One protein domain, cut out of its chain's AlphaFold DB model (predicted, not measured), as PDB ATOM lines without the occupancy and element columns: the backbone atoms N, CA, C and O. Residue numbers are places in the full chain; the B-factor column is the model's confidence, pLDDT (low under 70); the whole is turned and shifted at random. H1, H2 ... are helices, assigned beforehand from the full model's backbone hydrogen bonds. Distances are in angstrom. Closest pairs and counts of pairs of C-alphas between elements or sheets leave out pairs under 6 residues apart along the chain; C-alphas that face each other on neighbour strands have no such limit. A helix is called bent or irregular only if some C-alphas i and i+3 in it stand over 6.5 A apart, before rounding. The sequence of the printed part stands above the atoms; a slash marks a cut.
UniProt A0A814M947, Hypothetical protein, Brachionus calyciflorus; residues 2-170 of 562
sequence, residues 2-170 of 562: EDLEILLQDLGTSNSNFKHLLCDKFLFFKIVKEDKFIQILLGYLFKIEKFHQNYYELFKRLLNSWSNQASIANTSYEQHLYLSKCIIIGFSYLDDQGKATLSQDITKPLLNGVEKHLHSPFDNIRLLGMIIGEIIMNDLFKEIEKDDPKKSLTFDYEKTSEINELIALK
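Overview. This is residues 2 to 170 of the 562 residues of the protein "Hypothetical protein" of Brachionus calyciflorus (UniProt A0A814M947). Six helices or arms, H3, H4, H5, H7, H8b and H9, make an up-and-down bundle, each running against the one before it in the chain; H7 runs through the middle, with H3, H4 and H5 on one side of it and the hairpin of H8b and H9 packed on its other side through H9. Short H1 and H2 lie at the H3, H4 and H5 end of the body, H8a runs across near the last residues of H7 and H9, residues 143 to 150 stick out after H9, and the link then folds back to bring H10 near H7 and H9. The 169 printed residues hold ten named helices, H1 to H10 in chain order, and no named strand: the class is all helix. The whole is compact, with a radius of gyration of the C-alphas of 16.1 A and spans of 46 by 38 by 28 A.

Arrangement. Look first at the longest helix by residues, H8, residues 96 to 118: by its hydrogen bonds it was assigned as one helix, but it is bent, with C-alphas 105 and 108 7.1 A apart. Its arms, H8a of residues 96 to 105 and H8b of residues 108 to 118, are about perpendicular at 77 degrees. H8b and H9, residues 123 to 140, form a hairpin; their closest C-alphas, of Leu 118 and Arg 126, are 4.6 A apart, at a shallow tilt of 29 degrees, opposite ways. H8a only just touches H9, at its residue 140 alone, with 3 pairs of C-alphas within 8 A, the closest those of Ser 103 and Leu 140 at 6.7 A. Move on to H7, residues 77 to 93: it touches H9 at Ile 88 and Ile 132, the closest C-alphas at 7.1 A, at a shallow tilt of 9 degrees, the same way. H7 and H5, residues 49 to 66, are the hubs, touching four helices each. They touch each other, H5 with residues 59 to 66 alone, closest at the C-alphas of Leu 62 and Ile 87, 6.6 A, opposite ways. H5 touches H8b with residues 63 to 66 alone, closest at the C-alphas of Asn 64 and Pro 109, 6.4 A. H4, residues 35 to 47, touches H7 at a steep tilt of 41 degrees, closest at the C-alphas of Leu 42 and Gly 90, 5.9 A; it and H5 touch only at the corner. H3, residues 16 to 29, only just touches H5, with 3 pairs of C-alphas within 8 A, closest at Cys 23 and Leu 58, 7.0 A. H1, residues 2 to 8, touches H4, closest at the C-alphas of Glu 5 and Tyr 44, 6.0 A; H2, residues 11 to 14, touches H3 only at the corner. H6, residues 69 to 74, and H10, residues 161 to 168, are each close but not clearly touching to H7, with closest C-alphas Ile 72 and His 80 at 7.3 A, and Lys 85 and Leu 166 at 7.2 A. Every O i to N i+4 pair is within hydrogen-bond range in H1, H4, H6, H7, H8b, H9 and H10, against 8 of 10 in H3, 12 of 14 in H5 and 4 of 6 in H8a; H2 is too short for such a pair.

Along the chain. Find C-alpha 96 at (-21.307, -19.007, -34.028), where H8a begins; it runs 15.2 A, and H8b 15.6 A. H9 measures 25.7 A, H7 24.7 A, H4 18.3 A and H3 16.9 A. H5 measures 26.3 A and has a kink of 27 degrees near residue 56. Three are irregular: H5, with C-alphas 50 and 53 7.6 A apart, H8a, with 101 and 104 6.9 A apart, and H3, only just, with 23 and 26 6.6 A apart. H1 begins at C-alpha 2, (-4.509, -26.494, -22.767), and H10 ends at C-alpha 168, (-22.778, -18.679, -15.100).

Size, cuts and confidence. The two C-alphas farthest apart, those of Asn 17 and Asp 148, are 48.7 A apart. The printed part has no cut. The link from H9 to H10, 20 residues, is long, and the other links are tight. Confidence is under 70 at residues 2 to 8, 10 to 12 and 143 to 152; the mean pLDDT of the printed part is 84.1.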
ATOM      1  N   GLU A   2      -5.874 -26.547 -22.200       54.28
ATOM      2  CA  GLU A   2      -4.509 -26.494 -22.767       54.28
ATOM      3  C   GLU A   2      -3.562 -27.492 -22.078       54.28
ATOM      4  O   GLU A   2      -2.811 -28.185 -22.748       54.28
ATOM      5  N   ASP A   3      -3.690 -27.678 -20.761       56.97
ATOM      6  CA  ASP A   3      -2.893 -28.668 -20.019       56.97
ATOM      7  C   ASP A   3      -3.202 -30.129 -20.420       56.97
ATOM      8  O   ASP A   3      -2.290 -30.948 -20.519       56.97
ATOM      9  N   LEU A   4      -4.473 -30.468 -20.699       62.88
ATOM     10  CA  LEU A   4      -4.857 -31.799 -21.201       62.88
ATOM     11  C   LEU A   4      -4.449 -31.999 -22.659       62.88
ATOM     12  O   LEU A   4      -4.095 -33.105 -23.041       62.88
ATOM     13  N   GLU A   5      -4.502 -30.952 -23.472       60.44
ATOM     14  CA  GLU A   5      -4.032 -30.985 -24.853       60.44
ATOM     15  C   GLU A   5      -2.521 -31.203 -24.918       60.44
ATOM     16  O   GLU A   5      -2.065 -32.049 -25.679       60.44
ATOM     17  N   ILE A   6      -1.748 -30.520 -24.068       61.50
ATOM     18  CA  ILE A   6      -0.301 -30.736 -23.947       61.50
ATOM     19  C   ILE A   6      -0.009 -32.184 -23.529       61.50
ATOM     20  O   ILE A   6       0.913 -32.798 -24.067       61.50
ATOM     21  N   LEU A   7      -0.794 -32.732 -22.594       61.78
ATOM     22  CA  LEU A   7      -0.573 -34.061 -22.022       61.78
ATOM     23  C   LEU A   7      -1.029 -35.210 -22.934       61.78
ATOM     24  O   LEU A   7      -0.312 -36.195 -23.093       61.78
ATOM     25  N   LEU A   8      -2.240 -35.119 -23.484       69.69
ATOM     26  CA  LEU A   8      -2.895 -36.199 -24.224       69.69
ATOM     27  C   LEU A   8      -2.824 -36.010 -25.738       69.69
ATOM     28  O   LEU A   8      -2.937 -37.001 -26.456       69.69
ATOM     29  N   GLN A   9      -2.660 -34.779 -26.232       72.69
ATOM     30  CA  GLN A   9      -2.671 -34.451 -27.664       72.69
ATOM     31  C   GLN A   9      -3.811 -35.193 -28.394       72.69
ATOM     32  O   GLN A   9      -4.925 -35.294 -27.873       72.69
ATOM     33  N   ASP A  10      -3.531 -35.790 -29.553       69.06
ATOM     34  CA  ASP A  10      -4.476 -36.617 -30.312       69.06
ATOM     35  C   ASP A  10      -4.692 -38.024 -29.712       69.06
ATOM     36  O   ASP A  10      -5.611 -38.738 -30.128       69.06
ATOM     37  N   LEU A  11      -3.871 -38.472 -28.752       67.44
ATOM     38  CA  LEU A  11      -3.931 -39.842 -28.212       67.44
ATOM     39  C   LEU A  11      -5.240 -40.107 -27.466       67.44
ATOM     40  O   LEU A  11      -5.786 -41.208 -27.567       67.44
ATOM     41  N   GLY A  12      -5.767 -39.098 -26.762       69.44
ATOM     42  CA  GLY A  12      -7.018 -39.223 -26.012       69.44
ATOM     43  C   GLY A  12      -8.235 -39.515 -26.898       69.44
ATOM     44  O   GLY A  12      -9.178 -40.159 -26.444       69.44
ATOM     45  N   THR A  13      -8.204 -39.112 -28.172       70.62
ATOM     46  CA  THR A  13      -9.293 -39.360 -29.136       70.62
ATOM     47  C   THR A  13      -8.983 -40.476 -30.134       70.62
ATOM     48  O   THR A  13      -9.914 -41.098 -30.651       70.62
ATOM     49  N   SER A  14      -7.702 -40.770 -30.376       76.25
ATOM     50  CA  SER A  14      -7.254 -41.830 -31.295       76.25
ATOM     51  C   SER A  14      -7.359 -43.230 -30.686       76.25
ATOM     52  O   SER A  14      -7.599 -44.205 -31.396       76.25
ATOM     53  N   ASN A  15      -7.188 -43.354 -29.368       81.12
ATOM     54  CA  ASN A  15      -7.303 -44.629 -28.669       81.12
ATOM     55  C   ASN A  15      -8.765 -44.901 -28.272       81.12
ATOM     56  O   ASN A  15      -9.398 -44.080 -27.607       81.12
ATOM     57  N   SER A  16      -9.289 -46.079 -28.623       79.69
ATOM     58  CA  SER A  16     -10.681 -46.466 -28.350       79.69
ATOM     59  C   SER A  16     -11.042 -46.452 -26.862       79.69
ATOM     60  O   SER A  16     -12.151 -46.056 -26.510       79.69
ATOM     61  N   ASN A  17     -10.109 -46.833 -25.985       75.56
ATOM     62  CA  ASN A  17     -10.347 -46.895 -24.543       75.56
ATOM     63  C   ASN A  17     -10.436 -45.492 -23.941       75.56
ATOM     64  O   ASN A  17     -11.349 -45.218 -23.161       75.56
ATOM     65  N   PHE A  18      -9.534 -44.586 -24.336       80.69
ATOM     66  CA  PHE A  18      -9.592 -43.189 -23.904       80.69
ATOM     67  C   PHE A  18     -10.815 -42.482 -24.481       80.69
ATOM     68  O   PHE A  18     -11.525 -41.812 -23.737       80.69
ATOM     69  N   LYS A  19     -11.146 -42.715 -25.754       82.62
ATOM     70  CA  LYS A  19     -12.361 -42.171 -26.365       82.62
ATOM     71  C   LYS A  19     -13.615 -42.601 -25.599       82.62
ATOM     72  O   LYS A  19     -14.418 -41.741 -25.255       82.62
ATOM     73  N   HIS A  20     -13.754 -43.885 -25.268       82.81
ATOM     74  CA  HIS A  20     -14.878 -44.387 -24.468       82.81
ATOM     75  C   HIS A  20     -14.898 -43.786 -23.050       82.81
ATOM     76  O   HIS A  20     -15.940 -43.386 -22.537       82.81
ATOM     77  N   LEU A  21     -13.739 -43.658 -22.401       84.62
ATOM     78  CA  LEU A  21     -13.642 -43.052 -21.072       84.62
ATOM     79  C   LEU A  21     -14.074 -41.572 -21.079       84.62
ATOM     80  O   LEU A  21     -14.879 -41.164 -20.242       84.62
ATOM     81  N   LEU A  22     -13.556 -40.792 -22.031       87.75
ATOM     82  CA  LEU A  22     -13.760 -39.347 -22.139       87.75
ATOM     83  C   LEU A  22     -15.146 -38.983 -22.685       87.75
ATOM     84  O   LEU A  22     -15.752 -38.036 -22.199       87.75
ATOM     85  N   CYS A  23     -15.650 -39.727 -23.673       87.94
ATOM     86  CA  CYS A  23     -16.908 -39.409 -24.351       87.94
ATOM     87  C   CYS A  23     -18.118 -40.106 -23.724       87.94
ATOM     88  O   CYS A  23     -19.211 -39.556 -23.771       87.94
ATOM     89  N   ASP A  24     -17.942 -41.295 -23.139       85.44
ATOM     90  CA  ASP A  24     -19.059 -42.092 -22.625       85.44
ATOM     91  C   ASP A  24     -19.043 -42.126 -21.094       85.44
ATOM     92  O   ASP A  24     -19.975 -41.655 -20.439       85.44
ATOM     93  N   LYS A  25     -17.959 -42.626 -20.490       83.88
ATOM     94  CA  LYS A  25     -17.914 -42.882 -19.042       83.88
ATOM     95  C   LYS A  25     -18.029 -41.610 -18.207       83.88
ATOM     96  O   LYS A  25     -18.835 -41.579 -17.281       83.88
ATOM     97  N   PHE A  26     -17.240 -40.581 -18.516       88.75
ATOM     98  CA  PHE A  26     -17.255 -39.341 -17.739       88.75
ATOM     99  C   PHE A  26     -18.468 -38.462 -17.999       88.75
ATOM    100  O   PHE A  26     -18.881 -37.771 -17.085       88.75
ATOM    101  N   LEU A  27     -19.053 -38.495 -19.196       89.56
ATOM    102  CA  LEU A  27     -20.165 -37.601 -19.522       89.56
ATOM    103  C   LEU A  27     -21.540 -38.205 -19.201       89.56
ATOM    104  O   LEU A  27     -22.450 -37.466 -18.839       89.56
ATOM    105  N   PHE A  28     -21.697 -39.534 -19.290       86.50
ATOM    106  CA  PHE A  28     -23.003 -40.191 -19.131       86.50
ATOM    107  C   PHE A  28     -23.125 -41.078 -17.891       86.50
ATOM    108  O   PHE A  28     -24.226 -41.214 -17.367       86.50
ATOM    109  N   PHE A  29     -22.035 -41.691 -17.416       79.19
ATOM    110  CA  PHE A  29     -22.120 -42.760 -16.406       79.19
ATOM    111  C   PHE A  29     -21.508 -42.410 -15.047       79.19
ATOM    112  O   PHE A  29     -21.791 -43.092 -14.063       79.19
ATOM    113  N   LYS A  30     -20.649 -41.389 -14.966       81.94
ATOM    114  CA  LYS A  30     -19.951 -41.017 -13.732       81.94
ATOM    115  C   LYS A  30     -20.118 -39.533 -13.423       81.94
ATOM    116  O   LYS A  30     -19.590 -38.696 -14.143       81.94
ATOM    117  N   ILE A  31     -20.734 -39.230 -12.283       81.75
ATOM    118  CA  ILE A  31     -20.813 -37.864 -11.755       81.75
ATOM    119  C   ILE A  31     -19.432 -37.428 -11.263       81.75
ATOM    120  O   ILE A  31     -18.794 -38.104 -10.450       81.75
ATOM    121  N   VAL A  32     -18.989 -36.264 -11.729       81.19
ATOM    122  CA  VAL A  32     -17.826 -35.552 -11.195       81.19
ATOM    123  C   VAL A  32     -18.327 -34.256 -10.571       81.19
ATOM    124  O   VAL A  32     -18.983 -33.467 -11.240       81.19
ATOM    125  N   LYS A  33     -18.050 -34.041  -9.280       76.88
ATOM    126  CA  LYS A  33     -18.604 -32.901  -8.528       76.88
ATOM    127  C   LYS A  33     -18.036 -31.545  -8.962       76.88
ATOM    128  O   LYS A  33     -18.660 -30.520  -8.718       76.88
ATOM    129  N   GLU A  34     -16.857 -31.535  -9.578       82.00
ATOM    130  CA  GLU A  34     -16.169 -30.309  -9.977       82.00
ATOM    131  C   GLU A  34     -16.527 -29.892 -11.407       82.00
ATOM    132  O   GLU A  34     -16.096 -30.520 -12.376       82.00
ATOM    133  N   ASP A  35     -17.227 -28.767 -11.557       84.50
ATOM    134  CA  ASP A  35     -17.595 -28.214 -12.872       84.50
ATOM    135  C   ASP A  35     -16.361 -27.878 -13.728       84.50
ATOM    136  O   ASP A  35     -16.383 -28.013 -14.955       84.50
ATOM    137  N   LYS A  36     -15.237 -27.539 -13.076       84.12
ATOM    138  CA  LYS A  36     -13.931 -27.320 -13.721       84.12
ATOM    139  C   LYS A  36     -13.470 -28.534 -14.522       84.12
ATOM    140  O   LYS A  36     -12.884 -28.366 -15.588       84.12
ATOM    141  N   PHE A  37     -13.746 -29.749 -14.048       85.56
ATOM    142  CA  PHE A  37     -13.380 -30.966 -14.767       85.56
ATOM    143  C   PHE A  37     -14.124 -31.066 -16.101       85.56
ATOM    144  O   PHE A  37     -13.500 -31.318 -17.129       85.56
ATOM    145  N   ILE A  38     -15.437 -30.812 -16.101       87.75
ATOM    146  CA  ILE A  38     -16.269 -30.855 -17.313       87.75
ATOM    147  C   ILE A  38     -15.808 -29.785 -18.307       87.75
ATOM    148  O   ILE A  38     -15.671 -30.071 -19.495       87.75
ATOM    149  N   GLN A  39     -15.505 -28.576 -17.821       88.06
ATOM    150  CA  GLN A  39     -14.930 -27.504 -18.638       88.06
ATOM    151  C   GLN A  39     -13.610 -27.957 -19.275       88.06
ATOM    152  O   GLN A  39     -13.438 -27.905 -20.489       88.06
ATOM    153  N   ILE A  40     -12.678 -28.488 -18.483       85.44
ATOM    154  CA  ILE A  40     -11.389 -28.964 -18.990       85.44
ATOM    155  C   ILE A  40     -11.564 -30.093 -20.023       85.44
ATOM    156  O   ILE A  40     -10.902 -30.062 -21.060       85.44
ATOM    157  N   LEU A  41     -12.456 -31.048 -19.761       88.44
ATOM    158  CA  LEU A  41     -12.724 -32.196 -20.626       88.44
ATOM    159  C   LEU A  41     -13.357 -31.780 -21.960       88.44
ATOM    160  O   LEU A  41     -12.824 -32.101 -23.020       88.44
ATOM    161  N   LEU A  42     -14.478 -31.055 -21.918       89.38
ATOM    162  CA  LEU A  42     -15.191 -30.629 -23.123       89.38
ATOM    163  C   LEU A  42     -14.384 -29.600 -23.918       89.38
ATOM    164  O   LEU A  42     -14.398 -29.651 -25.146       89.38
ATOM    165  N   GLY A  43     -13.620 -28.733 -23.247       87.56
ATOM    166  CA  GLY A  43     -12.698 -27.815 -23.911       87.56
ATOM    167  C   GLY A  43     -11.555 -28.537 -24.626       87.56
ATOM    168  O   GLY A  43     -11.178 -28.143 -25.726       87.56
ATOM    169  N   TYR A  44     -11.028 -29.620 -24.043       86.88
ATOM    170  CA  TYR A  44     -10.017 -30.465 -24.689       86.88
ATOM    171  C   TYR A  44     -10.592 -31.165 -25.926       86.88
ATOM    172  O   TYR A  44     -10.009 -31.073 -27.003       86.88
ATOM    173  N   LEU A  45     -11.764 -31.800 -25.796       87.56
ATOM    174  CA  LEU A  45     -12.419 -32.489 -26.912       87.56
ATOM    175  C   LEU A  45     -12.779 -31.534 -28.057       87.56
ATOM    176  O   LEU A  45     -12.672 -31.923 -29.216       87.56
ATOM    177  N   PHE A  46     -13.181 -30.298 -27.744       86.75
ATOM    178  CA  PHE A  46     -13.481 -29.287 -28.755       86.75
ATOM    179  C   PHE A  46     -12.226 -28.797 -29.488       86.75
ATOM    180  O   PHE A  46     -12.302 -28.508 -30.673       86.75
ATOM    181  N   LYS A  47     -11.074 -28.698 -28.811       84.12
ATOM    182  CA  LYS A  47      -9.843 -28.146 -29.403       84.12
ATOM    183  C   LYS A  47      -9.135 -29.107 -30.368       84.12
ATOM    184  O   LYS A  47      -8.353 -28.663 -31.201       84.12
ATOM    185  N   ILE A  48      -9.401 -30.410 -30.278       84.31
ATOM    186  CA  ILE A  48      -8.802 -31.398 -31.182       84.31
ATOM    187  C   ILE A  48      -9.455 -31.306 -32.558       84.31
ATOM    188  O   ILE A  48     -10.588 -31.754 -32.748       84.31
ATOM    189  N   GLU A  49      -8.692 -30.832 -33.544       78.44
ATOM    190  CA  GLU A  49      -9.178 -30.620 -34.911       78.44
ATOM    191  C   GLU A  49      -9.812 -31.883 -35.519       78.44
ATOM    192  O   GLU A  49     -10.911 -31.855 -36.078       78.44
ATOM    193  N   LYS A  50      -9.163 -33.040 -35.334       78.88
ATOM    194  CA  LYS A  50      -9.646 -34.342 -35.830       78.88
ATOM    195  C   LYS A  50     -10.942 -34.813 -35.161       78.88
ATOM    196  O   LYS A  50     -11.585 -35.733 -35.665       78.88
ATOM    197  N   PHE A  51     -11.318 -34.231 -34.023       83.31
ATOM    198  CA  PHE A  51     -12.482 -34.637 -33.243       83.31
ATOM    199  C   PHE A  51     -13.700 -33.731 -33.451       83.31
ATOM    200  O   PHE A  51     -14.786 -34.122 -33.035       83.31
ATOM    201  N   HIS A  52     -13.585 -32.589 -34.140       82.81
ATOM    202  CA  HIS A  52     -14.699 -31.640 -34.304       82.81
ATOM    203  C   HIS A  52     -16.011 -32.292 -34.768       82.81
ATOM    204  O   HIS A  52     -17.048 -32.084 -34.147       82.81
ATOM    205  N   GLN A  53     -15.979 -33.150 -35.795       82.50
ATOM    206  CA  GLN A  53     -17.182 -33.855 -36.270       82.50
ATOM    207  C   GLN A  53     -17.798 -34.759 -35.188       82.50
ATOM    208  O   GLN A  53     -19.008 -34.753 -34.964       82.50
ATOM    209  N   ASN A  54     -16.954 -35.483 -34.449       85.75
ATOM    210  CA  ASN A  54     -17.396 -36.334 -33.345       85.75
ATOM    211  C   ASN A  54     -17.884 -35.518 -32.140       85.75
ATOM    212  O   ASN A  54     -18.682 -36.030 -31.359       85.75
ATOM    213  N   TYR A  55     -17.427 -34.275 -31.981       90.44
ATOM    214  CA  TYR A  55     -17.892 -33.373 -30.934       90.44
ATOM    215  C   TYR A  55     -19.361 -32.990 -31.138       90.44
ATOM    216  O   TYR A  55     -20.148 -33.061 -30.195       90.44
ATOM    217  N   TYR A  56     -19.762 -32.661 -32.372       90.50
ATOM    218  CA  TYR A  56     -21.170 -32.392 -32.684       90.50
ATOM    219  C   TYR A  56     -22.044 -33.624 -32.429       90.50
ATOM    220  O   TYR A  56     -23.111 -33.505 -31.827       90.50
ATOM    221  N   GLU A  57     -21.582 -34.815 -32.815       89.94
ATOM    222  CA  GLU A  57     -22.303 -36.064 -32.544       89.94
ATOM    223  C   GLU A  57     -22.405 -36.360 -31.040       89.94
ATOM    224  O   GLU A  57     -23.462 -36.740 -30.535       89.94
ATOM    225  N   LEU A  58     -21.330 -36.121 -30.285       92.62
ATOM    226  CA  LEU A  58     -21.325 -36.241 -28.830       92.62
ATOM    227  C   LEU A  58     -22.344 -35.295 -28.184       92.62
ATOM    228  O   LEU A  58     -23.099 -35.715 -27.306       92.62
ATOM    229  N   PHE A  59     -22.416 -34.045 -28.643       93.12
ATOM    230  CA  PHE A  59     -23.395 -33.087 -28.144       93.12
ATOM    231  C   PHE A  59     -24.834 -33.536 -28.431       93.12
ATOM    232  O   PHE A  59     -25.681 -33.503 -27.536       93.12
ATOM    233  N   LYS A  60     -25.112 -34.033 -29.645       92.12
ATOM    234  CA  LYS A  60     -26.426 -34.609 -29.988       92.12
ATOM    235  C   LYS A  60     -26.782 -35.764 -29.056       92.12
ATOM    236  O   LYS A  60     -27.911 -35.833 -28.574       92.12
ATOM    237  N   ARG A  61     -25.828 -36.646 -28.744       93.69
ATOM    238  CA  ARG A  61     -26.031 -37.747 -27.787       93.69
ATOM    239  C   ARG A  61     -26.354 -37.247 -26.377       93.69
ATOM    240  O   ARG A  61     -27.270 -37.788 -25.760       93.69
ATOM    241  N   LEU A  62     -25.655 -36.220 -25.883       94.25
ATOM    242  CA  LEU A  62     -25.942 -35.605 -24.579       94.25
ATOM    243  C   LEU A  62     -27.374 -35.069 -24.529       94.25
ATOM    244  O   LEU A  62     -28.136 -35.417 -23.626       94.25
ATOM    245  N   LEU A  63     -27.768 -34.296 -25.543       94.25
ATOM    246  CA  LEU A  63     -29.102 -33.708 -25.624       94.25
ATOM    247  C   LEU A  63     -30.204 -34.764 -25.799       94.25
ATOM    248  O   LEU A  63     -31.265 -34.663 -25.185       94.25
ATOM    249  N   ASN A  64     -29.962 -35.803 -26.599       92.94
ATOM    250  CA  ASN A  64     -30.904 -36.910 -26.778       92.94
ATOM    251  C   ASN A  64     -31.101 -37.706 -25.484       92.94
ATOM    252  O   ASN A  64     -32.225 -38.088 -25.167       92.94
ATOM    253  N   SER A  65     -30.031 -37.926 -24.713       92.25
ATOM    254  CA  SER A  65     -30.136 -38.557 -23.396       92.25
ATOM    255  C   SER A  65     -30.943 -37.683 -22.435       92.25
ATOM    256  O   SER A  65     -31.860 -38.178 -21.789       92.25
ATOM    257  N   TRP A  66     -30.655 -36.380 -22.389       95.19
ATOM    258  CA  TRP A  66     -31.330 -35.430 -21.502       95.19
ATOM    259  C   TRP A  66     -32.819 -35.260 -21.831       95.19
ATOM    260  O   TRP A  66     -33.655 -35.235 -20.932       95.19
ATOM    261  N   SER A  67     -33.173 -35.212 -23.117       93.12
ATOM    262  CA  SER A  67     -34.557 -35.053 -23.598       93.12
ATOM    263  C   SER A  67     -35.394 -36.344 -23.574       93.12
ATOM    264  O   SER A  67     -36.586 -36.331 -23.920       93.12
ATOM    265  N   ASN A  68     -34.809 -37.483 -23.191       91.38
ATOM    266  CA  ASN A  68     -35.518 -38.756 -23.124       91.38
ATOM    267  C   ASN A  68     -36.393 -38.843 -21.861       91.38
ATOM    268  O   ASN A  68     -35.907 -38.669 -20.745       91.38
ATOM    269  N   GLN A  69     -37.666 -39.228 -22.024       88.31
ATOM    270  CA  GLN A  69     -38.608 -39.404 -20.913       88.31
ATOM    271  C   GLN A  69     -38.097 -40.421 -19.882       88.31
ATOM    272  O   GLN A  69     -38.256 -40.221 -18.682       88.31
ATOM    273  N   ALA A  70     -37.448 -41.495 -20.344       83.12
ATOM    274  CA  ALA A  70     -36.885 -42.506 -19.456       83.12
ATOM    275  C   ALA A  70     -35.731 -41.953 -18.604       83.12
ATOM    276  O   ALA A  70     -35.595 -42.353 -17.452       83.12
ATOM    277  N   SER A  71     -34.932 -41.022 -19.144       85.56
ATOM    278  CA  SER A  71     -33.864 -40.359 -18.384       85.56
ATOM    279  C   SER A  71     -34.465 -39.472 -17.300       85.56
ATOM    280  O   SER A  71     -34.086 -39.585 -16.140       85.56
ATOM    281  N   ILE A  72     -35.463 -38.659 -17.651       88.31
ATOM    282  CA  ILE A  72     -36.135 -37.748 -16.716       88.31
ATOM    283  C   ILE A  72     -36.820 -38.515 -15.572       88.31
ATOM    284  O   ILE A  72     -36.796 -38.064 -14.432       88.31
ATOM    285  N   ALA A  73     -37.420 -39.676 -15.863       80.25
ATOM    286  CA  ALA A  73     -38.163 -40.460 -14.876       80.25
ATOM    287  C   ALA A  73     -37.280 -41.347 -13.979       80.25
ATOM    288  O   ALA A  73     -37.616 -41.540 -12.813       80.25
ATOM    289  N   ASN A  74     -36.188 -41.910 -14.514       78.00
ATOM    290  CA  ASN A  74     -35.443 -42.986 -13.846       78.00
ATOM    291  C   ASN A  74     -34.011 -42.613 -13.427       78.00
ATOM    292  O   ASN A  74     -33.342 -43.433 -12.802       78.00
ATOM    293  N   THR A  75     -33.506 -41.425 -13.775       84.75
ATOM    294  CA  THR A  75     -32.182 -40.973 -13.309       84.75
ATOM    295  C   THR A  75     -32.299 -40.170 -12.017       84.75
ATOM    296  O   THR A  75     -33.312 -39.521 -11.757       84.75
ATOM    297  N   SER A  76     -31.260 -40.218 -11.177       88.38
ATOM    298  CA  SER A  76     -31.204 -39.359  -9.994       88.38
ATOM    299  C   SER A  76     -31.105 -37.889 -10.411       88.38
ATOM    300  O   SER A  76     -30.504 -37.559 -11.436       88.38
ATOM    301  N   TYR A  77     -31.638 -36.987  -9.581       90.75
ATOM    302  CA  TYR A  77     -31.542 -35.549  -9.838       90.75
ATOM    303  C   TYR A  77     -30.088 -35.088 -10.020       90.75
ATOM    304  O   TYR A  77     -29.811 -34.308 -10.923       90.75
ATOM    305  N   GLU A  78     -29.150 -35.610  -9.224       89.44
ATOM    306  CA  GLU A  78     -27.724 -35.269  -9.340       89.44
ATOM    307  C   GLU A  78     -27.141 -35.646 -10.707       89.44
ATOM    308  O   GLU A  78     -26.409 -34.856 -11.306       89.44
ATOM    309  N   GLN A  79     -27.486 -36.826 -11.233       89.44
ATOM    310  CA  GLN A  79     -27.041 -37.268 -12.555       89.44
ATOM    311  C   GLN A  79     -27.662 -36.408 -13.659       89.44
ATOM    312  O   GLN A  79     -26.988 -36.023 -14.615       89.44
ATOM    313  N   HIS A  80     -28.944 -36.079 -13.520       93.06
ATOM    314  CA  HIS A  80     -29.667 -35.279 -14.502       93.06
ATOM    315  C   HIS A  80     -29.206 -33.812 -14.515       93.06
ATOM    316  O   HIS A  80     -29.055 -33.198 -15.577       93.06
ATOM    317  N   LEU A  81     -28.872 -33.268 -13.342       92.94
ATOM    318  CA  LEU A  81     -28.196 -31.983 -13.170       92.94
ATOM    319  C   LEU A  81     -26.796 -32.011 -13.798       92.94
ATOM    320  O   LEU A  81     -26.428 -31.086 -14.519       92.94
ATOM    321  N   TYR A  82     -26.019 -33.074 -13.576       93.06
ATOM    322  CA  TYR A  82     -24.691 -33.236 -14.173       93.06
ATOM    323  C   TYR A  82     -24.744 -33.245 -15.708       93.06
ATOM    324  O   TYR A  82     -23.974 -32.541 -16.368       93.06
ATOM    325  N   LEU A  83     -25.703 -33.973 -16.283       93.62
ATOM    326  CA  LEU A  83     -25.940 -33.988 -17.725       93.62
ATOM    327  C   LEU A  83     -26.331 -32.593 -18.242       93.62
ATOM    328  O   LEU A  83     -25.823 -32.148 -19.270       93.62
ATOM    329  N   SER A  84     -27.160 -31.873 -17.482       94.50
ATOM    330  CA  SER A  84     -27.549 -30.491 -17.781       94.50
ATOM    331  C   SER A  84     -26.335 -29.549 -17.824       94.50
ATOM    332  O   SER A  84     -26.186 -28.767 -18.762       94.50
ATOM    333  N   LYS A  85     -25.406 -29.678 -16.865       93.44
ATOM    334  CA  LYS A  85     -24.136 -28.931 -16.848       93.44
ATOM    335  C   LYS A  85     -23.252 -29.260 -18.052       93.44
ATOM    336  O   LYS A  85     -22.698 -28.347 -18.661       93.44
ATOM    337  N   CYS A  86     -23.145 -30.538 -18.426       93.81
ATOM    338  CA  CYS A  86     -22.391 -30.961 -19.611       93.81
ATOM    339  C   CYS A  86     -22.931 -30.318 -20.891       93.81
ATOM    340  O   CYS A  86     -22.148 -29.891 -21.736       93.81
ATOM    341  N   ILE A  87     -24.255 -30.207 -21.018       94.38
ATOM    342  CA  ILE A  87     -24.901 -29.558 -22.161       94.38
ATOM    343  C   ILE A  87     -24.589 -28.054 -22.177       94.38
ATOM    344  O   ILE A  87     -24.152 -27.544 -23.205       94.38
ATOM    345  N   ILE A  88     -24.748 -27.347 -21.052       93.06
ATOM    346  CA  ILE A  88     -24.476 -25.898 -20.978       93.06
ATOM    347  C   ILE A  88     -23.007 -25.600 -21.314       93.06
ATOM    348  O   ILE A  88     -22.719 -24.737 -22.143       93.06
ATOM    349  N   ILE A  89     -22.076 -26.341 -20.706       91.69
ATOM    350  CA  ILE A  89     -20.634 -26.169 -20.923       91.69
ATOM    351  C   ILE A  89     -20.245 -26.572 -22.350       91.69
ATOM    352  O   ILE A  89     -19.484 -25.868 -23.002       91.69
ATOM    353  N   GLY A  90     -20.759 -27.692 -22.862       91.12
ATOM    354  CA  GLY A  90     -20.458 -28.143 -24.221       91.12
ATOM    355  C   GLY A  90     -20.932 -27.146 -25.276       91.12
ATOM    356  O   GLY A  90     -20.232 -26.881 -26.249       91.12
ATOM    357  N   PHE A  91     -22.090 -26.531 -25.044       91.25
ATOM    358  CA  PHE A  91     -22.641 -25.527 -25.942       91.25
ATOM    359  C   PHE A  91     -21.847 -24.211 -25.904       91.25
ATOM    360  O   PHE A  91     -21.675 -23.576 -26.943       91.25
ATOM    361  N   SER A  92     -21.312 -23.815 -24.741       89.62
ATOM    362  CA  SER A  92     -20.543 -22.567 -24.597       89.62
ATOM    363  C   SER A  92     -19.180 -22.580 -25.300       89.62
ATOM    364  O   SER A  92     -18.610 -21.516 -25.552       89.62
ATOM    365  N   TYR A  93     -18.659 -23.763 -25.651       88.19
ATOM    366  CA  TYR A  93     -17.431 -23.900 -26.436       88.19
ATOM    367  C   TYR A  93     -17.622 -23.688 -27.938       88.19
ATOM    368  O   TYR A  93     -16.655 -23.319 -28.605       88.19
ATOM    369  N   LEU A  94     -18.835 -23.900 -28.457       87.56
ATOM    370  CA  LEU A  94     -19.131 -23.741 -29.878       87.56
ATOM    371  C   LEU A  94     -19.051 -22.262 -30.280       87.56
ATOM    372  O   LEU A  94     -19.567 -21.379 -29.593       87.56
ATOM    373  N   ASP A  95     -18.417 -22.003 -31.416       85.12
ATOM    374  CA  ASP A  95     -18.457 -20.713 -32.093       85.12
ATOM    375  C   ASP A  95     -19.780 -20.529 -32.854       85.12
ATOM    376  O   ASP A  95     -20.576 -21.461 -32.993       85.12
ATOM    377  N   ASP A  96     -20.038 -19.321 -33.357       83.56
ATOM    378  CA  ASP A  96     -21.307 -19.007 -34.028       83.56
ATOM    379  C   ASP A  96     -21.537 -19.890 -35.273       83.56
ATOM    380  O   ASP A  96     -22.664 -20.311 -35.543       83.56
ATOM    381  N   GLN A  97     -20.465 -20.273 -35.978       82.12
ATOM    382  CA  GLN A  97     -20.528 -21.211 -37.107       82.12
ATOM    383  C   GLN A  97     -20.887 -22.637 -36.661       82.12
ATOM    384  O   GLN A  97     -21.751 -23.285 -37.264       82.12
ATOM    385  N   GLY A  98     -20.268 -23.134 -35.587       83.81
ATOM    386  CA  GLY A  98     -20.586 -24.431 -35.001       83.81
ATOM    387  C   GLY A  98     -22.015 -24.496 -34.465       83.81
ATOM    388  O   GLY A  98     -22.706 -25.491 -34.684       83.81
ATOM    389  N   LYS A  99     -22.493 -23.420 -33.828       87.38
ATOM    390  CA  LYS A  99     -23.884 -23.298 -33.366       87.38
ATOM    391  C   LYS A  99     -24.872 -23.322 -34.530       87.38
ATOM    392  O   LYS A  99     -25.848 -24.067 -34.465       87.38
ATOM    393  N   ALA A 100     -24.601 -22.582 -35.608       83.12
ATOM    394  CA  ALA A 100     -25.438 -22.589 -36.809       83.12
ATOM    395  C   ALA A 100     -25.516 -23.986 -37.450       83.12
ATOM    396  O   ALA A 100     -26.600 -24.437 -37.819       83.12
ATOM    397  N   THR A 101     -24.385 -24.696 -37.510       84.81
ATOM    398  CA  THR A 101     -24.304 -26.068 -38.040       84.81
ATOM    399  C   THR A 101     -25.129 -27.048 -37.206       84.81
ATOM    400  O   THR A 101     -25.846 -27.886 -37.743       84.81
ATOM    401  N   LEU A 102     -25.049 -26.935 -35.880       85.12
ATOM    402  CA  LEU A 102     -25.726 -27.840 -34.960       85.12
ATOM    403  C   LEU A 102     -27.231 -27.550 -34.837       85.12
ATOM    404  O   LEU A 102     -28.002 -28.475 -34.585       85.12
ATOM    405  N   SER A 103     -27.639 -26.289 -35.029       85.19
ATOM    406  CA  SER A 103     -28.999 -25.779 -34.808       85.19
ATOM    407  C   SER A 103     -30.080 -26.685 -35.403       85.19
ATOM    408  O   SER A 103     -30.956 -27.150 -34.675       85.19
ATOM    409  N   GLN A 104     -29.958 -27.045 -36.686       82.31
ATOM    410  CA  GLN A 104     -30.962 -27.850 -37.397       82.31
ATOM    411  C   GLN A 104     -31.224 -29.217 -36.744       82.31
ATOM    412  O   GLN A 104     -32.364 -29.683 -36.728       82.31
ATOM    413  N   ASP A 105     -30.194 -29.829 -36.158       85.50
ATOM    414  CA  ASP A 105     -30.282 -31.165 -35.570       85.50
ATOM    415  C   ASP A 105     -30.741 -31.145 -34.107       85.50
ATOM    416  O   ASP A 105     -31.322 -32.121 -33.628       85.50
ATOM    417  N   ILE A 106     -30.496 -30.045 -33.384       89.19
ATOM    418  CA  ILE A 106     -30.772 -29.961 -31.943       89.19
ATOM    419  C   ILE A 106     -32.064 -29.230 -31.593       89.19
ATOM    420  O   ILE A 106     -32.599 -29.490 -30.519       89.19
ATOM    421  N   THR A 107     -32.619 -28.376 -32.466       89.56
ATOM    422  CA  THR A 107     -33.826 -27.588 -32.140       89.56
ATOM    423  C   THR A 107     -35.005 -28.475 -31.742       89.56
ATOM    424  O   THR A 107     -35.633 -28.250 -30.709       89.56
ATOM    425  N   LYS A 108     -35.310 -29.517 -32.527       89.50
ATOM    426  CA  LYS A 108     -36.453 -30.399 -32.244       89.50
ATOM    427  C   LYS A 108     -36.247 -31.244 -30.971       89.50
ATOM    428  O   LYS A 108     -37.161 -31.257 -30.144       89.50
ATOM    429  N   PRO A 109     -35.098 -31.923 -30.766       89.81
ATOM    430  CA  PRO A 109     -34.805 -32.598 -29.498       89.81
ATOM    431  C   PRO A 109     -34.825 -31.664 -28.285       89.81
ATOM    432  O   PRO A 109     -35.351 -32.049 -27.243       89.81
ATOM    433  N   LEU A 110     -34.309 -30.439 -28.423       93.00
ATOM    434  CA  LEU A 110     -34.297 -29.433 -27.361       93.00
ATOM    435  C   LEU A 110     -35.716 -29.032 -26.959       93.00
ATOM    436  O   LEU A 110     -36.052 -29.141 -25.786       93.00
ATOM    437  N   LEU A 111     -36.561 -28.635 -27.918       91.38
ATOM    438  CA  LEU A 111     -37.947 -28.234 -27.648       91.38
ATOM    439  C   LEU A 111     -38.748 -29.362 -26.989       91.38
ATOM    440  O   LEU A 111     -39.386 -29.145 -25.963       91.38
ATOM    441  N   ASN A 112     -38.644 -30.584 -27.523       92.50
ATOM    442  CA  ASN A 112     -39.293 -31.765 -26.948       92.50
ATOM    443  C   ASN A 112     -38.754 -32.088 -25.542       92.50
ATOM    444  O   ASN A 112     -39.492 -32.511 -24.658       92.50
ATOM    445  N   GLY A 113     -37.449 -31.901 -25.329       93.44
ATOM    446  CA  GLY A 113     -36.820 -32.051 -24.025       93.44
ATOM    447  C   GLY A 113     -37.381 -31.052 -23.022       93.44
ATOM    448  O   GLY A 113     -37.881 -31.471 -21.982       93.44
ATOM    449  N   VAL A 114     -37.364 -29.759 -23.347       94.94
ATOM    450  CA  VAL A 114     -37.902 -28.688 -22.493       94.94
ATOM    451  C   VAL A 114     -39.373 -28.948 -22.163       94.94
ATOM    452  O   VAL A 114     -39.739 -28.926 -20.992       94.94
ATOM    453  N   GLU A 115     -40.196 -29.292 -23.156       94.31
ATOM    454  CA  GLU A 115     -41.612 -29.620 -22.954       94.31
ATOM    455  C   GLU A 115     -41.799 -30.757 -21.936       94.31
ATOM    456  O   GLU A 115     -42.544 -30.598 -20.967       94.31
ATOM    457  N   LYS A 116     -41.073 -31.873 -22.081       94.75
ATOM    458  CA  LYS A 116     -41.140 -32.996 -21.126       94.75
ATOM    459  C   LYS A 116     -40.687 -32.617 -19.721       94.75
ATOM    460  O   LYS A 116     -41.273 -33.090 -18.751       94.75
ATOM    461  N   HIS A 117     -39.663 -31.770 -19.597       96.31
ATOM    462  CA  HIS A 117     -39.208 -31.295 -18.291       96.31
ATOM    463  C   HIS A 117     -40.272 -30.449 -17.611       96.31
ATOM    464  O   HIS A 117     -40.509 -30.658 -16.428       96.31
ATOM    465  N   LEU A 118     -40.944 -29.554 -18.342       94.31
ATOM    466  CA  LEU A 118     -42.022 -28.714 -17.811       94.31
ATOM    467  C   LEU A 118     -43.229 -29.531 -17.326       94.31
ATOM    468  O   LEU A 118     -43.887 -29.132 -16.371       94.31
ATOM    469  N   HIS A 119     -43.484 -30.693 -17.932       92.88
ATOM    470  CA  HIS A 119     -44.532 -31.628 -17.506       92.88
ATOM    471  C   HIS A 119     -44.110 -32.533 -16.333       92.88
ATOM    472  O   HIS A 119     -44.901 -33.359 -15.876       92.88
ATOM    473  N   SER A 120     -42.874 -32.409 -15.838       93.19
ATOM    474  CA  SER A 120     -42.394 -33.204 -14.708       93.19
ATOM    475  C   SER A 120     -43.097 -32.807 -13.402       93.19
ATOM    476  O   SER A 120     -43.221 -31.613 -13.100       93.19
ATOM    477  N   PRO A 121     -43.490 -33.782 -12.559       89.06
ATOM    478  CA  PRO A 121     -44.063 -33.489 -11.248       89.06
ATOM    479  C   PRO A 121     -43.050 -32.846 -10.287       89.06
ATOM    480  O   PRO A 121     -43.458 -32.255  -9.293       89.06
ATOM    481  N   PHE A 122     -41.743 -32.922 -10.574       89.88
ATOM    482  CA  PHE A 122     -40.686 -32.407  -9.704       89.88
ATOM    483  C   PHE A 122     -40.213 -31.005 -10.112       89.88
ATOM    484  O   PHE A 122     -39.766 -30.790 -11.241       89.88
ATOM    485  N   ASP A 123     -40.253 -30.066  -9.169       90.38
ATOM    486  CA  ASP A 123     -39.955 -28.640  -9.378       90.38
ATOM    487  C   ASP A 123     -38.531 -28.396  -9.887       90.38
ATOM    488  O   ASP A 123     -38.313 -27.643 -10.834       90.38
ATOM    489  N   ASN A 124     -37.563 -29.098  -9.303       90.69
ATOM    490  CA  ASN A 124     -36.151 -29.039  -9.674       90.69
ATOM    491  C   ASN A 124     -35.884 -29.544 -11.106       90.69
ATOM    492  O   ASN A 124     -35.007 -29.025 -11.791       90.69
ATOM    493  N   ILE A 125     -36.658 -30.513 -11.598       93.19
ATOM    494  CA  ILE A 125     -36.571 -30.988 -12.986       93.19
ATOM    495  C   ILE A 125     -37.201 -29.975 -13.947       93.19
ATOM    496  O   ILE A 125     -36.610 -29.689 -14.991       93.19
ATOM    497  N   ARG A 126     -38.355 -29.388 -13.591       94.06
ATOM    498  CA  ARG A 126     -38.962 -28.301 -14.383       94.06
ATOM    499  C   ARG A 126     -37.990 -27.132 -14.527       94.06
ATOM    500  O   ARG A 126     -37.806 -26.621 -15.629       94.06
ATOM    501  N   LEU A 127     -37.313 -26.774 -13.435       93.06
ATOM    502  CA  LEU A 127     -36.294 -25.727 -13.390       93.06
ATOM    503  C   LEU A 127     -35.138 -25.979 -14.370       93.06
ATOM    504  O   LEU A 127     -34.774 -25.076 -15.118       93.06
ATOM    505  N   LEU A 128     -34.594 -27.199 -14.428       93.81
ATOM    506  CA  LEU A 128     -33.536 -27.537 -15.390       93.81
ATOM    507  C   LEU A 128     -33.999 -27.381 -16.842       93.81
ATOM    508  O   LEU A 128     -33.244 -26.874 -17.673       93.81
ATOM    509  N   GLY A 129     -35.246 -27.769 -17.133       94.38
ATOM    510  CA  GLY A 129     -35.871 -27.554 -18.438       94.38
ATOM    511  C   GLY A 129     -35.954 -26.074 -18.810       94.38
ATOM    512  O   GLY A 129     -35.564 -25.703 -19.917       94.38
ATOM    513  N   MET A 130     -36.399 -25.235 -17.871       93.50
ATOM    514  CA  MET A 130     -36.475 -23.782 -18.053       93.50
ATOM    515  C   MET A 130     -35.089 -23.181 -18.317       93.50
ATOM    516  O   MET A 130     -34.900 -22.526 -19.338       93.50
ATOM    517  N   ILE A 131     -34.095 -23.480 -17.474       92.75
ATOM    518  CA  ILE A 131     -32.737 -22.919 -17.581       92.75
ATOM    519  C   ILE A 131     -32.057 -23.315 -18.898       92.75
ATOM    520  O   ILE A 131     -31.503 -22.463 -19.592       92.75
ATOM    521  N   ILE A 132     -32.096 -24.598 -19.275       93.75
ATOM    522  CA  ILE A 132     -31.491 -25.058 -20.536       93.75
ATOM    523  C   ILE A 132     -32.211 -24.449 -21.740       93.75
ATOM    524  O   ILE A 132     -31.549 -24.026 -22.693       93.75
ATOM    525  N   GLY A 133     -33.545 -24.383 -21.685       91.62
ATOM    526  CA  GLY A 133     -34.360 -23.737 -22.705       91.62
ATOM    527  C   GLY A 133     -33.940 -22.288 -22.916       91.62
ATOM    528  O   GLY A 133     -33.592 -21.924 -24.034       91.62
ATOM    529  N   GLU A 134     -33.883 -21.486 -21.851       90.50
ATOM    530  CA  GLU A 134     -33.449 -20.085 -21.922       90.50
ATOM    531  C   GLU A 134     -32.024 -19.934 -22.447       90.50
ATOM    532  O   GLU A 134     -31.771 -19.079 -23.290       90.50
ATOM    533  N   ILE A 135     -31.074 -20.737 -21.958       89.88
ATOM    534  CA  ILE A 135     -29.664 -20.587 -22.337       89.88
ATOM    535  C   ILE A 135     -29.464 -20.915 -23.816       89.88
ATOM    536  O   ILE A 135     -28.838 -20.132 -24.527       89.88
ATOM    537  N   ILE A 136     -29.969 -22.060 -24.283       90.50
ATOM    538  CA  ILE A 136     -29.666 -22.544 -25.633       90.50
ATOM    539  C   ILE A 136     -30.567 -21.878 -26.673       90.50
ATOM    540  O   ILE A 136     -30.060 -21.466 -27.714       90.50
ATOM    541  N   MET A 137     -31.873 -21.719 -26.415       87.62
ATOM    542  CA  MET A 137     -32.781 -21.086 -27.385       87.62
ATOM    543  C   MET A 137     -32.402 -19.624 -27.609       87.62
ATOM    544  O   MET A 137     -32.206 -19.219 -28.752       87.62
ATOM    545  N   ASN A 138     -32.201 -18.853 -26.536       87.38
ATOM    546  CA  ASN A 138     -31.844 -17.442 -26.682       87.38
ATOM    547  C   ASN A 138     -30.464 -17.252 -27.319       87.38
ATOM    548  O   ASN A 138     -30.186 -16.159 -27.788       87.38
ATOM    549  N   ASP A 139     -29.586 -18.264 -27.321       84.81
ATOM    550  CA  ASP A 139     -28.295 -18.211 -28.016       84.81
ATOM    551  C   ASP A 139     -28.408 -18.625 -29.493       84.81
ATOM    552  O   ASP A 139     -27.874 -17.942 -30.363       84.81
ATOM    553  N   LEU A 140     -29.172 -19.678 -29.804       83.00
ATOM    554  CA  LEU A 140     -29.414 -20.119 -31.184       83.00
ATOM    555  C   LEU A 140     -30.194 -19.091 -32.016       83.00
ATOM    556  O   LEU A 140     -29.946 -18.965 -33.213       83.00
ATOM    557  N   PHE A 141     -31.126 -18.358 -31.400       76.25
ATOM    558  CA  PHE A 141     -32.019 -17.424 -32.095       76.25
ATOM    559  C   PHE A 141     -31.604 -15.945 -31.970       76.25
ATOM    560  O   PHE A 141     -32.341 -15.067 -32.421       76.25
ATOM    561  N   LYS A 142     -30.389 -15.651 -31.465       72.75
ATOM    562  CA  LYS A 142     -29.867 -14.274 -31.286       72.75
ATOM    563  C   LYS A 142     -29.974 -13.390 -32.526       72.75
ATOM    564  O   LYS A 142     -30.146 -12.182 -32.396       72.75
ATOM    565  N   GLU A 143     -29.812 -13.955 -33.722       59.41
ATOM    566  CA  GLU A 143     -29.834 -13.182 -34.971       59.41
ATOM    567  C   GLU A 143     -31.248 -12.851 -35.459       59.41
ATOM    568  O   GLU A 143     -31.438 -11.811 -36.084       59.41
ATOM    569  N   ILE A 144     -32.237 -13.686 -35.132       57.72
ATOM    570  CA  ILE A 144     -33.645 -13.509 -35.526       57.72
ATOM    571  C   ILE A 144     -34.357 -12.509 -34.596       57.72
ATOM    572  O   ILE A 144     -35.323 -11.862 -34.991       57.72
ATOM    573  N   GLU A 145     -33.862 -12.345 -33.366       55.09
ATOM    574  CA  GLU A 145     -34.472 -11.505 -32.325       55.09
ATOM    575  C   GLU A 145     -33.929 -10.065 -32.257       55.09
ATOM    576  O   GLU A 145     -34.419  -9.269 -31.455       55.09
ATOM    577  N   LYS A 146     -32.966  -9.681 -33.114       53.81
ATOM    578  CA  LYS A 146     -32.411  -8.308 -33.155       53.81
ATOM    579  C   LYS A 146     -33.462  -7.221 -33.420       53.81
ATOM    580  O   LYS A 146     -33.238  -6.077 -33.031       53.81
ATOM    581  N   ASP A 147     -34.595  -7.581 -34.021       52.91
ATOM    582  CA  ASP A 147     -35.672  -6.650 -34.367       52.91
ATOM    583  C   ASP A 147     -36.757  -6.504 -33.277       52.91
ATOM    584  O   ASP A 147     -37.570  -5.584 -33.372       52.91
ATOM    585  N   ASP A 148     -36.791  -7.350 -32.230       56.47
ATOM    586  CA  ASP A 148     -37.763  -7.208 -31.128       56.47
ATOM    587  C   ASP A 148     -37.321  -7.935 -29.826       56.47
ATOM    588  O   ASP A 148     -37.561  -9.138 -29.668       56.47
ATOM    589  N   PRO A 149     -36.716  -7.238 -28.839       55.22
ATOM    590  CA  PRO A 149     -36.180  -7.845 -27.611       55.22
ATOM    591  C   PRO A 149     -37.249  -8.438 -26.674       55.22
ATOM    592  O   PRO A 149     -36.910  -9.062 -25.673       55.22
ATOM    593  N   LYS A 150     -38.543  -8.278 -26.985       53.84
ATOM    594  CA  LYS A 150     -39.657  -8.934 -26.277       53.84
ATOM    595  C   LYS A 150     -39.844 -10.413 -26.641       53.84
ATOM    596  O   LYS A 150     -40.730 -11.049 -26.074       53.84
ATOM    597  N   LYS A 151     -39.059 -10.955 -27.579       61.00
ATOM    598  CA  LYS A 151     -39.145 -12.362 -28.006       61.00
ATOM    599  C   LYS A 151     -38.208 -13.325 -27.275       61.00
ATOM    600  O   LYS A 151     -38.414 -14.525 -27.427       61.00
ATOM    601  N   SER A 152     -37.263 -12.841 -26.460       69.50
ATOM    602  CA  SER A 152     -36.372 -13.740 -25.718       69.50
ATOM    603  C   SER A 152     -37.179 -14.614 -24.763       69.50
ATOM    604  O   SER A 152     -37.980 -14.099 -23.977       69.50
ATOM    605  N   LEU A 153     -36.942 -15.921 -24.792       82.31
ATOM    606  CA  LEU A 153     -37.582 -16.864 -23.890       82.31
ATOM    607  C   LEU A 153     -37.117 -16.582 -22.457       82.31
ATOM    608  O   LEU A 153     -35.929 -16.709 -22.156       82.31
ATOM    609  N   THR A 154     -38.054 -16.205 -21.590       83.94
ATOM    610  CA  THR A 154     -37.827 -16.012 -20.153       83.94
ATOM    611  C   THR A 154     -38.948 -16.668 -19.360       83.94
ATOM    612  O   THR A 154     -40.125 -16.417 -19.626       83.94
ATOM    613  N   PHE A 155     -38.585 -17.480 -18.379       87.50
ATOM    614  CA  PHE A 155     -39.460 -18.118 -17.413       87.50
ATOM    615  C   PHE A 155     -39.326 -17.448 -16.046       87.50
ATOM    616  O   PHE A 155     -38.262 -16.955 -15.663       87.50
ATOM    617  N   ASP A 156     -40.409 -17.491 -15.277       83.38
ATOM    618  CA  ASP A 156     -40.434 -16.983 -13.911       83.38
ATOM    619  C   ASP A 156     -40.021 -18.091 -12.929       83.38
ATOM    620  O   ASP A 156     -40.725 -19.086 -12.755       83.38
ATOM    621  N   TYR A 157     -38.868 -17.922 -12.279       86.56
ATOM    622  CA  TYR A 157     -38.389 -18.782 -11.192       86.56
ATOM    623  C   TYR A 157     -37.515 -17.997 -10.204       86.56
ATOM    624  O   TYR A 157     -36.904 -16.980 -10.546       86.56
ATOM    625  N   GLU A 158     -37.446 -18.463  -8.953       81.62
ATOM    626  CA  GLU A 158     -36.617 -17.838  -7.917       81.62
ATOM    627  C   GLU A 158     -35.126 -17.993  -8.242       81.62
ATOM    628  O   GLU A 158     -34.623 -19.100  -8.419       81.62
ATOM    629  N   LYS A 159     -34.390 -16.880  -8.305       79.69
ATOM    630  CA  LYS A 159     -32.950 -16.882  -8.603       79.69
ATOM    631  C   LYS A 159     -32.136 -17.120  -7.332       79.69
ATOM    632  O   LYS A 159     -31.707 -16.171  -6.678       79.69
ATOM    633  N   THR A 160     -31.915 -18.384  -6.984       84.06
ATOM    634  CA  THR A 160     -31.019 -18.781  -5.884       84.06
ATOM    635  C   THR A 160     -29.538 -18.695  -6.289       84.06
ATOM    636  O   THR A 160     -29.209 -18.588  -7.473       84.06
ATOM    637  N   SER A 161     -28.620 -18.752  -5.311       78.19
ATOM    638  CA  SER A 161     -27.165 -18.772  -5.571       78.19
ATOM    639  C   SER A 161     -26.769 -19.914  -6.513       78.19
ATOM    640  O   SER A 161     -26.044 -19.697  -7.479       78.19
ATOM    641  N   GLU A 162     -27.325 -21.104  -6.291       80.44
ATOM    642  CA  GLU A 162     -27.049 -22.313  -7.076       80.44
ATOM    643  C   GLU A 162     -27.497 -22.179  -8.541       80.44
ATOM    644  O   GLU A 162     -26.816 -22.625  -9.464       80.44
ATOM    645  N   ILE A 163     -28.630 -21.512  -8.775       84.62
ATOM    646  CA  ILE A 163     -29.150 -21.251 -10.121       84.62
ATOM    647  C   ILE A 163     -28.264 -20.248 -10.854       84.62
ATOM    648  O   ILE A 163     -27.955 -20.433 -12.031       84.62
ATOM    649  N   ASN A 164     -27.818 -19.202 -10.160       84.44
ATOM    650  CA  ASN A 164     -26.906 -18.223 -10.740       84.44
ATOM    651  C   ASN A 164     -25.558 -18.860 -11.110       84.44
ATOM    652  O   ASN A 164     -25.016 -18.546 -12.170       84.44
ATOM    653  N   GLU A 165     -25.047 -19.788 -10.296       84.88
ATOM    654  CA  GLU A 165     -23.853 -20.581 -10.616       84.88
ATOM    655  C   GLU A 165     -24.060 -21.453 -11.863       84.88
ATOM    656  O   GLU A 165     -23.212 -21.462 -12.755       84.88
ATOM    657  N   LEU A 166     -25.213 -22.121 -11.979       86.31
ATOM    658  CA  LEU A 166     -25.554 -22.931 -13.150       86.31
ATOM    659  C   LEU A 166     -25.650 -22.081 -14.428       86.31
ATOM    660  O   LEU A 166     -25.106 -22.457 -15.467       86.31
ATOM    661  N   ILE A 167     -26.293 -20.911 -14.353       86.50
ATOM    662  CA  ILE A 167     -26.395 -19.966 -15.474       86.50
ATOM    663  C   ILE A 167     -25.015 -19.402 -15.837       86.50
ATOM    664  O   ILE A 167     -24.738 -19.186 -17.019       86.50
ATOM    665  N   ALA A 168     -24.127 -19.188 -14.861       87.00
ATOM    666  CA  ALA A 168     -22.778 -18.679 -15.100       87.00
ATOM    667  C   ALA A 168     -21.919 -19.626 -15.961       87.00
ATOM    668  O   ALA A 168     -21.016 -19.150 -16.650       87.00
ATOM    669  N   LEU A 169     -22.237 -20.928 -16.006       86.56
ATOM    670  CA  LEU A 169     -21.551 -21.910 -16.862       86.56
ATOM    671  C   LEU A 169     -21.719 -21.652 -18.368       86.56
ATOM    672  O   LEU A 169     -20.949 -22.193 -19.164       86.56
ATOM    673  N   LYS A 170     -22.689 -20.820 -18.779       83.12
ATOM    674  CA  LYS A 170     -22.842 -20.408 -20.185       83.12
ATOM    675  C   LYS A 170     -21.686 -19.531 -20.674       83.12
ATOM    676  O   LYS A 170     -21.472 -19.404 -21.875       83.12
TER     677      LYS A 170